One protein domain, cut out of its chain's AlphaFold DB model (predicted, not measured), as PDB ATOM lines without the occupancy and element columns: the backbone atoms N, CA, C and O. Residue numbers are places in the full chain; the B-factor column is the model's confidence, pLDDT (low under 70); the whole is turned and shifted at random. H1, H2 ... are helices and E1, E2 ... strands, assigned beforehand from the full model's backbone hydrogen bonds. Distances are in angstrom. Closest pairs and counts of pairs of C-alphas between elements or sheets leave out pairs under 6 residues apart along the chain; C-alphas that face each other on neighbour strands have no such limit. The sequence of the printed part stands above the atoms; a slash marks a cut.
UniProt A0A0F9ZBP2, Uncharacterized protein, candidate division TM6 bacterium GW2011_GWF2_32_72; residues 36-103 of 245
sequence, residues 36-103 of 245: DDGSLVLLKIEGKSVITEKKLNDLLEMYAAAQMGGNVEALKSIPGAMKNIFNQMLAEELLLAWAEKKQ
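What this domain is: This is residues 36 to 103 of the 245 residues of an uncharacterized protein of candidate division TM6 bacterium GW2011_GWF2_32_72 (UniProt A0A0F9ZBP2). The domain is a long, narrow fold-back: a small two-strand hairpin, E1 and E2, runs on into H1, the short H2 turns the corner at one end, and the long H3 comes back past H1 and the hairpin. Residues 98 to 103 stick out at the other end. The printed part has 68 residues, in the order E1, E2, H1, H2, H3, mostly helix, with an antiparallel sheet E1 - E2. It is only just loose, close to compact, with a radius of gyration of the C-alphas of 13.4 A, and elongated, spanning 39 by 25 by 19 A.

How they stand to each other: E1, residues 41 to 45, and E2, residues 48 to 52, form an antiparallel hairpin at 144 degrees; N 42 and O 51, 2.9 A apart, are within hydrogen-bond range, as are N 48 and O 45, at 3.0 A. H1, residues 53 to 67, touches H2, residues 72 to 77, with residues 60 to 65 alone, about perpendicular at 80 degrees; their closest C-alphas, of Ala 64 and Val 72, are 5.2 A apart. H3, residues 81 to 102, touches H1 with residues 82 to 86 alone, at a steep tilt of 65 degrees, opposite ways; the closest C-alphas, of Leu 56 and Phe 86, are 6.7 A apart. H2 and H3 only just touch, with 3 pairs of C-alphas within 8 A, and only at the corner; the closest are those of Lys 76 and Met 82, 6.4 A. The closest C-alphas of E2 and H3, Val 50 and Glu 93, are 6.9 A apart. H2 is apart from E1 and E2. In H1, H2 and H3 every O i to N i+4 pair is within hydrogen-bond range.

Where its parts are: E1 begins at C-alpha 41 (179.379, 159.477, 231.924). H1 is 21.1 A long; H3 is 31.8 A long and ends at C-alpha 102 (193.665, 152.003, 212.453).

The domain as a whole: The C-alphas of Ala 74 and Gln 103, the two farthest apart, are 40.4 A apart. The printed part has no cut, its four links are tight, and no printed residue is under pLDDT 70.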
ATOM      1  N   ASP A  36     180.269 166.991 229.174       84.88
ATOM      2  CA  ASP A  36     180.167 168.417 228.825       84.88
ATOM      3  C   ASP A  36     178.708 168.913 228.778       84.88
ATOM      4  O   ASP A  36     178.439 170.093 228.984       84.88
ATOM      5  N   ASP A  37     177.754 168.002 228.562       84.75
ATOM      6  CA  ASP A  37     176.309 168.260 228.582       84.75
ATOM      7  C   ASP A  37     175.677 168.149 229.987       84.75
ATOM      8  O   ASP A  37     174.457 168.213 230.130       84.75
ATOM      9  N   GLY A  38     176.489 167.961 231.033       91.31
ATOM     10  CA  GLY A  38     176.045 167.803 232.419       91.31
ATOM     11  C   GLY A  38     175.494 166.416 232.769       91.31
ATOM     12  O   GLY A  38     175.179 166.172 233.934       91.31
ATOM     13  N   SER A  39     175.397 165.495 231.806       94.94
ATOM     14  CA  SER A  39     174.897 164.138 232.044       94.94
ATOM     15  C   SER A  39     175.962 163.211 232.644       94.94
ATOM     16  O   SER A  39     177.166 163.480 232.587       94.94
ATOM     17  N   LEU A  40     175.534 162.100 233.253       95.56
ATOM     18  CA  LEU A  40     176.452 161.105 233.808       95.56
ATOM     19  C   LEU A  40     177.231 160.393 232.691       95.56
ATOM     20  O   LEU A  40     176.639 159.858 231.753       95.56
ATOM     21  N   VAL A  41     178.559 160.308 232.818       96.00
ATOM     22  CA  VAL A  41     179.379 159.477 231.924       96.00
ATOM     23  C   VAL A  41     179.220 158.000 232.289       96.00
ATOM     24  O   VAL A  41     179.512 157.605 233.418       96.00
ATOM     25  N   LEU A  42     178.804 157.186 231.317       96.00
ATOM     26  CA  LEU A  42     178.606 155.740 231.469       96.00
ATOM     27  C   LEU A  42     179.764 154.917 230.885       96.00
ATOM     28  O   LEU A  42     180.056 153.835 231.389       96.00
ATOM     29  N   LEU A  43     180.441 155.420 229.845       96.81
ATOM     30  CA  LEU A  43     181.619 154.785 229.246       96.81
ATOM     31  C   LEU A  43     182.650 155.833 228.816       96.81
ATOM     32  O   LEU A  43     182.308 156.826 228.166       96.81
ATOM     33  N   LYS A  44     183.922 155.559 229.124       97.12
ATOM     34  CA  LYS A  44     185.072 156.254 228.545       97.12
ATOM     35  C   LYS A  44     185.934 155.279 227.753       97.12
ATOM     36  O   LYS A  44     186.204 154.185 228.241       97.12
ATOM     37  N   ILE A  45     186.411 155.708 226.592       95.88
ATOM     38  CA  ILE A  45     187.429 155.004 225.802       95.88
ATOM     39  C   ILE A  45     188.602 155.969 225.636       95.88
ATOM     40  O   ILE A  45     188.402 157.117 225.251       95.88
ATOM     41  N   GLU A  46     189.806 155.537 226.022       94.50
ATOM     42  CA  GLU A  46     191.033 156.357 225.964       94.50
ATOM     43  C   GLU A  46     190.872 157.752 226.618       94.50
ATOM     44  O   GLU A  46     191.386 158.764 226.156       94.50
ATOM     45  N   GLY A  47     190.119 157.815 227.724       93.69
ATOM     46  CA  GLY A  47     189.860 159.047 228.479       93.69
ATOM     47  C   GLY A  47     188.734 159.932 227.926       93.69
ATOM     48  O   GLY A  47     188.245 160.794 228.660       93.69
ATOM     49  N   LYS A  48     188.256 159.682 226.701       94.50
ATOM     50  CA  LYS A  48     187.131 160.388 226.076       94.50
ATOM     51  C   LYS A  48     185.800 159.779 226.509       94.50
ATOM     52  O   LYS A  48     185.620 158.565 226.461       94.50
ATOM     53  N   SER A  49     184.853 160.618 226.919       96.12
ATOM     54  CA  SER A  49     183.480 160.200 227.217       96.12
ATOM     55  C   SER A  49     182.753 159.848 225.918       96.12
ATOM     56  O   SER A  49     182.520 160.729 225.093       96.12
ATOM     57  N   VAL A  50     182.408 158.573 225.732       96.31
ATOM     58  CA  VAL A  50     181.777 158.082 224.492       96.31
ATOM     59  C   VAL A  50     180.300 157.742 224.682       96.31
ATOM     60  O   VAL A  50     179.487 158.112 223.839       96.31
ATOM     61  N   ILE A  51     179.916 157.179 225.835       97.12
ATOM     62  CA  ILE A  51     178.511 156.933 226.194       97.12
ATOM     63  C   ILE A  51     178.175 157.725 227.450       97.12
ATOM     64  O   ILE A  51     178.844 157.603 228.481       97.12
ATOM     65  N   THR A  52     177.107 158.508 227.364       97.31
ATOM     66  CA  THR A  52     176.530 159.256 228.479       97.31
ATOM     67  C   THR A  52     175.108 158.781 228.751       97.31
ATOM     68  O   THR A  52     174.485 158.137 227.906       97.31
ATOM     69  N   GLU A  53     174.583 159.106 229.928       96.38
ATOM     70  CA  GLU A  53     173.184 158.854 230.281       96.38
ATOM     71  C   GLU A  53     172.230 159.486 229.265       96.38
ATOM     72  O   GLU A  53     171.276 158.838 228.838       96.38
ATOM     73  N   LYS A  54     172.534 160.706 228.804       96.94
ATOM     74  CA  LYS A  54     171.740 161.374 227.773       96.94
ATOM     75  C   LYS A  54     171.706 160.562 226.477       96.94
ATOM     76  O   LYS A  54     170.621 160.269 225.990       96.94
ATOM     77  N   LYS A  55     172.865 160.143 225.950       96.88
ATOM     78  CA  LYS A  55     172.932 159.341 224.713       96.88
ATOM     79  C   LYS A  55     172.155 158.025 224.827       96.88
ATOM     80  O   LYS A  55     171.493 157.628 223.874       96.88
ATOM     81  N   LEU A  56     172.240 157.349 225.977       97.06
ATOM     82  CA  LEU A  56     171.490 156.114 226.213       97.06
ATOM     83  C   LEU A  56     169.976 156.374 226.218       97.06
ATOM     84  O   LEU A  56     169.229 155.622 225.596       97.06
ATOM     85  N   ASN A  57     169.526 157.445 226.876       96.00
ATOM     86  CA  ASN A  57     168.112 157.823 226.911       96.00
ATOM     87  C   ASN A  57     167.585 158.254 225.534       96.00
ATOM     88  O   ASN A  57     166.521 157.787 225.138       96.00
ATOM     89  N   ASP A  58     168.349 159.047 224.776       96.56
ATOM     90  CA  ASP A  58     167.998 159.433 223.401       96.56
ATOM     91  C   ASP A  58     167.801 158.177 222.516       96.56
ATOM     92  O   ASP A  58     166.867 158.095 221.715       96.56
ATOM     93  N   LEU A  59     168.656 157.157 222.685       95.94
ATOM     94  CA  LEU A  59     168.538 155.898 221.948       95.94
ATOM     95  C   LEU A  59     167.308 155.088 222.388       95.94
ATOM     96  O   LEU A  59     166.591 154.556 221.540       95.94
ATOM     97  N   LEU A  60     167.023 155.023 223.694       95.19
ATOM     98  CA  LEU A  60     165.811 154.384 224.227       95.19
ATOM     99  C   LEU A  60     164.536 155.024 223.661       95.19
ATOM    100  O   LEU A  60     163.613 154.305 223.277       95.19
ATOM    101  N   GLU A  61     164.495 156.353 223.572       95.81
ATOM    102  CA  GLU A  61     163.387 157.100 222.967       95.81
ATOM    103  C   GLU A  61     163.189 156.730 221.496       95.81
ATOM    104  O   GLU A  61     162.067 156.438 221.074       95.81
ATOM    105  N   MET A  62     164.278 156.661 220.727       94.06
ATOM    106  CA  MET A  62     164.229 156.248 219.325       94.06
ATOM    107  C   MET A  62     163.692 154.816 219.163       94.06
ATOM    108  O   MET A  62     162.818 154.581 218.325       94.06
ATOM    109  N   TYR A  63     164.167 153.862 219.971       92.38
ATOM    110  CA  TYR A  63     163.680 152.477 219.940       92.38
ATOM    111  C   TYR A  63     162.203 152.377 220.324       92.38
ATOM    112  O   TYR A  63     161.427 151.706 219.639       92.38
ATOM    113  N   ALA A  64     161.793 153.070 221.388       93.69
ATOM    114  CA  ALA A  64     160.405 153.083 221.823       93.69
ATOM    115  C   ALA A  64     159.488 153.681 220.748       93.69
ATOM    116  O   ALA A  64     158.424 153.125 220.476       93.69
ATOM    117  N   ALA A  65     159.907 154.767 220.090       93.62
ATOM    118  CA  ALA A  65     159.172 155.365 218.980       93.62
ATOM    119  C   ALA A  65     159.025 154.403 217.789       93.62
ATOM    120  O   ALA A  65     157.964 154.357 217.171       93.62
ATOM    121  N   ALA A  66     160.060 153.613 217.492       92.38
ATOM    122  CA  ALA A  66     160.056 152.685 216.364       92.38
ATOM    123  C   ALA A  66     159.256 151.394 216.616       92.38
ATOM    124  O   ALA A  66     158.649 150.875 215.683       92.38
ATOM    125  N   GLN A  67     159.264 150.857 217.842       89.81
ATOM    126  CA  GLN A  67     158.724 149.514 218.126       89.81
ATOM    127  C   GLN A  67     157.569 149.478 219.131       89.81
ATOM    128  O   GLN A  67     156.822 148.504 219.162       89.81
ATOM    129  N   MET A  68     157.410 150.507 219.962       86.38
ATOM    130  CA  MET A  68     156.509 150.480 221.123       86.38
ATOM    131  C   MET A  68     155.551 151.676 221.160       86.38
ATOM    132  O   MET A  68     155.087 152.070 222.230       86.38
ATOM    133  N   GLY A  69     155.291 152.300 220.006       88.94
ATOM    134  CA  GLY A  69     154.411 153.470 219.907       88.94
ATOM    135  C   GLY A  69     154.869 154.667 220.750       88.94
ATOM    136  O   GLY A  69     154.044 155.478 221.152       88.94
ATOM    137  N   GLY A  70     156.165 154.756 221.066       90.12
ATOM    138  CA  GLY A  70     156.751 155.814 221.894       90.12
ATOM    139  C   GLY A  70     156.774 155.541 223.402       90.12
ATOM    140  O   GLY A  70     157.191 156.415 224.156       90.12
ATOM    141  N   ASN A  71     156.363 154.360 223.881       91.62
ATOM    142  CA  ASN A  71     156.334 154.072 225.319       91.62
ATOM    143  C   ASN A  71     157.710 153.644 225.873       91.62
ATOM    144  O   ASN A  71     158.026 152.458 225.981       91.62
ATOM    145  N   VAL A  72     158.526 154.629 226.253       93.44
ATOM    146  CA  VAL A  72     159.868 154.418 226.827       93.44
ATOM    147  C   VAL A  72     159.823 153.700 228.179       93.44
ATOM    148  O   VAL A  72     160.689 152.877 228.468       93.44
ATOM    149  N   GLU A  73     158.815 153.968 229.010       94.56
ATOM    150  CA  GLU A  73     158.698 153.335 230.331       94.56
ATOM    151  C   GLU A  73     158.408 151.835 230.218       94.56
ATOM    152  O   GLU A  73     158.974 151.035 230.966       94.56
ATOM    153  N   ALA A  74     157.622 151.426 229.217       93.44
ATOM    154  CA  ALA A  74     157.452 150.012 228.899       93.44
ATOM    155  C   ALA A  74     158.797 149.361 228.540       93.44
ATOM    156  O   ALA A  74     159.112 148.300 229.076       93.44
ATOM    157  N   LEU A  75     159.631 150.014 227.722       92.44
ATOM    158  CA  LEU A  75     160.964 149.509 227.375       92.44
ATOM    159  C   LEU A  75     161.873 149.375 228.609       92.44
ATOM    160  O   LEU A  75     162.543 148.357 228.773       92.44
ATOM    161  N   LYS A  76     161.866 150.366 229.507       93.06
ATOM    162  CA  LYS A  76     162.646 150.337 230.759       93.06
ATOM    163  C   LYS A  76     162.178 149.253 231.732       93.06
ATOM    164  O   LYS A  76     162.989 148.752 232.507       93.06
ATOM    165  N   SER A  77     160.896 148.888 231.691       94.31
ATOM    166  CA  SER A  77     160.336 147.833 232.542       94.31
ATOM    167  C   SER A  77     160.783 146.423 232.140       94.31
ATOM    168  O   SER A  77     160.699 145.505 232.956       94.31
ATOM    169  N   ILE A  78     161.289 146.241 230.913       94.81
ATOM    170  CA  ILE A  78     161.789 144.952 230.432       94.81
ATOM    171  C   ILE A  78     163.138 144.657 231.113       94.81
ATOM    172  O   ILE A  78     164.113 145.390 230.893       94.81
ATOM    173  N   PRO A  79     163.249 143.573 231.908       96.94
ATOM    174  CA  PRO A  79     164.489 143.239 232.595       96.94
ATOM    175  C   PRO A  79     165.661 143.102 231.621       96.94
ATOM    176  O   PRO A  79     165.604 142.362 230.643       96.94
ATOM    177  N   GLY A  80     166.741 143.833 231.888       95.81
ATOM    178  CA  GLY A  80     167.960 143.783 231.080       95.81
ATOM    179  C   GLY A  80     167.925 144.578 229.770       95.81
ATOM    180  O   GLY A  80     168.992 144.768 229.193       95.81
ATOM    181  N   ALA A  81     166.784 145.122 229.324       94.19
ATOM    182  CA  ALA A  81     166.701 145.860 228.057       94.19
ATOM    183  C   ALA A  81     167.678 147.046 227.997       94.19
ATOM    184  O   ALA A  81     168.462 147.150 227.056       94.19
ATOM    185  N   MET A  82     167.726 147.877 229.046       95.38
ATOM    186  CA  MET A  82     168.685 148.990 229.122       95.38
ATOM    187  C   MET A  82     170.143 148.517 229.069       95.38
ATOM    188  O   MET A  82     170.971 149.139 228.408       95.38
ATOM    189  N   LYS A  83     170.471 147.405 229.742       96.31
ATOM    190  CA  LYS A  83     171.833 146.856 229.740       96.31
ATOM    191  C   LYS A  83     172.199 146.286 228.369       96.31
ATOM    192  O   LYS A  83     173.333 146.467 227.938       96.31
ATOM    193  N   ASN A  84     171.252 145.652 227.684       96.12
ATOM    194  CA  ASN A  84     171.438 145.136 226.331       96.12
ATOM    195  C   ASN A  84     171.680 146.273 225.333       96.12
ATOM    196  O   ASN A  84     172.653 146.213 224.589       96.12
ATOM    197  N   ILE A  85     170.873 147.338 225.386       95.56
ATOM    198  CA  ILE A  85     171.045 148.531 224.542       95.56
ATOM    199  C   ILE A  85     172.388 149.211 224.833       95.56
ATOM    200  O   ILE A  85     173.147 149.502 223.914       95.56
ATOM    201  N   PHE A  86     172.751 149.381 226.108       97.81
ATOM    202  CA  PHE A  86     174.072 149.893 226.476       97.81
ATOM    203  C   PHE A  86     175.213 149.021 225.925       97.81
ATOM    204  O   PHE A  86     176.204 149.547 225.428       97.81
ATOM    205  N   ASN A  87     175.101 147.692 226.017       97.81
ATOM    206  CA  ASN A  87     176.131 146.782 225.514       97.81
ATOM    207  C   ASN A  87     176.254 146.846 223.980       97.81
ATOM    208  O   ASN A  87     177.365 146.719 223.470       97.81
ATOM    209  N   GLN A  88     175.154 147.076 223.254       96.75
ATOM    210  CA  GLN A  88     175.184 147.333 221.810       96.75
ATOM    211  C   GLN A  88     175.940 148.631 221.496       96.75
ATOM    212  O   GLN A  88     176.897 148.598 220.729       96.75
ATOM    213  N   MET A  89     175.605 149.734 222.180       97.50
ATOM    214  CA  MET A  89     176.336 151.003 222.041       97.50
ATOM    215  C   MET A  89     177.829 150.841 222.354       97.50
ATOM    216  O   MET A  89     178.678 151.388 221.662       97.50
ATOM    217  N   LEU A  90     178.169 150.074 223.396       97.75
ATOM    218  CA  LEU A  90     179.558 149.799 223.762       97.75
ATOM    219  C   LEU A  90     180.305 149.078 222.637       97.75
ATOM    220  O   LEU A  90     181.447 149.434 222.353       97.75
ATOM    221  N   ALA A  91     179.686 148.076 222.009       98.12
ATOM    222  CA  ALA A  91     180.298 147.348 220.902       98.12
ATOM    223  C   ALA A  91     180.555 148.265 219.692       98.12
ATOM    224  O   ALA A  91     181.639 148.220 219.112       98.12
ATOM    225  N   GLU A  92     179.599 149.135 219.358       97.69
ATOM    226  CA  GLU A  92     179.736 150.122 218.279       97.69
ATOM    227  C   GLU A  92     180.850 151.141 218.567       97.69
ATOM    228  O   GLU A  92     181.719 151.363 217.725       97.69
ATOM    229  N   GLU A  93     180.890 151.713 219.772       98.00
ATOM    230  CA  GLU A  93     181.921 152.685 220.166       98.00
ATOM    231  C   GLU A  93     183.326 152.053 220.200       98.00
ATOM    232  O   GLU A  93     184.310 152.701 219.839       98.00
ATOM    233  N   LEU A  94     183.449 150.769 220.568       98.19
ATOM    234  CA  LEU A  94     184.717 150.035 220.465       98.19
ATOM    235  C   LEU A  94     185.156 149.832 219.011       98.19
ATOM    236  O   LEU A  94     186.345 149.972 218.714       98.19
ATOM    237  N   LEU A  95     184.223 149.520 218.106       97.94
ATOM    238  CA  LEU A  95     184.521 149.391 216.679       97.94
ATOM    239  C   LEU A  95     184.988 150.730 216.092       97.94
ATOM    240  O   LEU A  95     185.969 150.760 215.351       97.94
ATOM    241  N   LEU A  96     184.340 151.836 216.468       97.50
ATOM    242  CA  LEU A  96     184.737 153.184 216.054       97.50
ATOM    243  C   LEU A  96     186.120 153.568 216.593       97.50
ATOM    244  O   LEU A  96     186.953 154.063 215.837       97.50
ATOM    245  N   ALA A  97     186.404 153.282 217.864       97.50
ATOM    246  CA  ALA A  97     187.724 153.529 218.442       97.50
ATOM    247  C   ALA A  97     188.821 152.693 217.757       97.50
ATOM    248  O   ALA A  97     189.922 153.184 217.501       97.50
ATOM    249  N   TRP A  98     188.528 151.432 217.419       98.00
ATOM    250  CA  TRP A  98     189.430 150.603 216.619       98.00
ATOM    251  C   TRP A  98     189.657 151.196 215.223       98.00
ATOM    252  O   TRP A  98     190.807 151.272 214.786       98.00
ATOM    253  N   ALA A  99     188.593 151.641 214.551       97.88
ATOM    254  CA  ALA A  99     188.648 152.243 213.223       97.88
ATOM    255  C   ALA A  99     189.532 153.500 213.210       97.88
ATOM    256  O   ALA A  99     190.456 153.572 212.401       97.88
ATOM    257  N   GLU A 100     189.327 154.414 214.166       96.88
ATOM    258  CA  GLU A 100     190.128 155.635 214.347       96.88
ATOM    259  C   GLU A 100     191.604 155.301 214.604       96.88
ATOM    260  O   GLU A 100     192.511 155.833 213.960       96.88
ATOM    261  N   LYS A 101     191.872 154.338 215.494       97.69
ATOM    262  CA  LYS A 101     193.237 153.880 215.787       97.69
ATOM    263  C   LYS A 101     193.932 153.274 214.568       97.69
ATOM    264  O   LYS A 101     195.151 153.391 214.428       97.69
ATOM    265  N   LYS A 102     193.178 152.591 213.707       98.44
ATOM    266  CA  LYS A 102     193.665 152.003 212.453       98.44
ATOM    267  C   LYS A 102     193.679 152.985 211.289       98.44
ATOM    268  O   LYS A 102     194.279 152.664 210.267       98.44
ATOM    269  N   GLN A 103     193.093 154.167 211.462       97.81
ATOM    270  CA  GLN A 103     192.962 155.200 210.443       97.81
ATOM    271  C   GLN A 103     192.302 154.670 209.161       97.81
ATOM    272  O   GLN A 103     192.701 155.041 208.052       97.81
TER     273      GLN A 103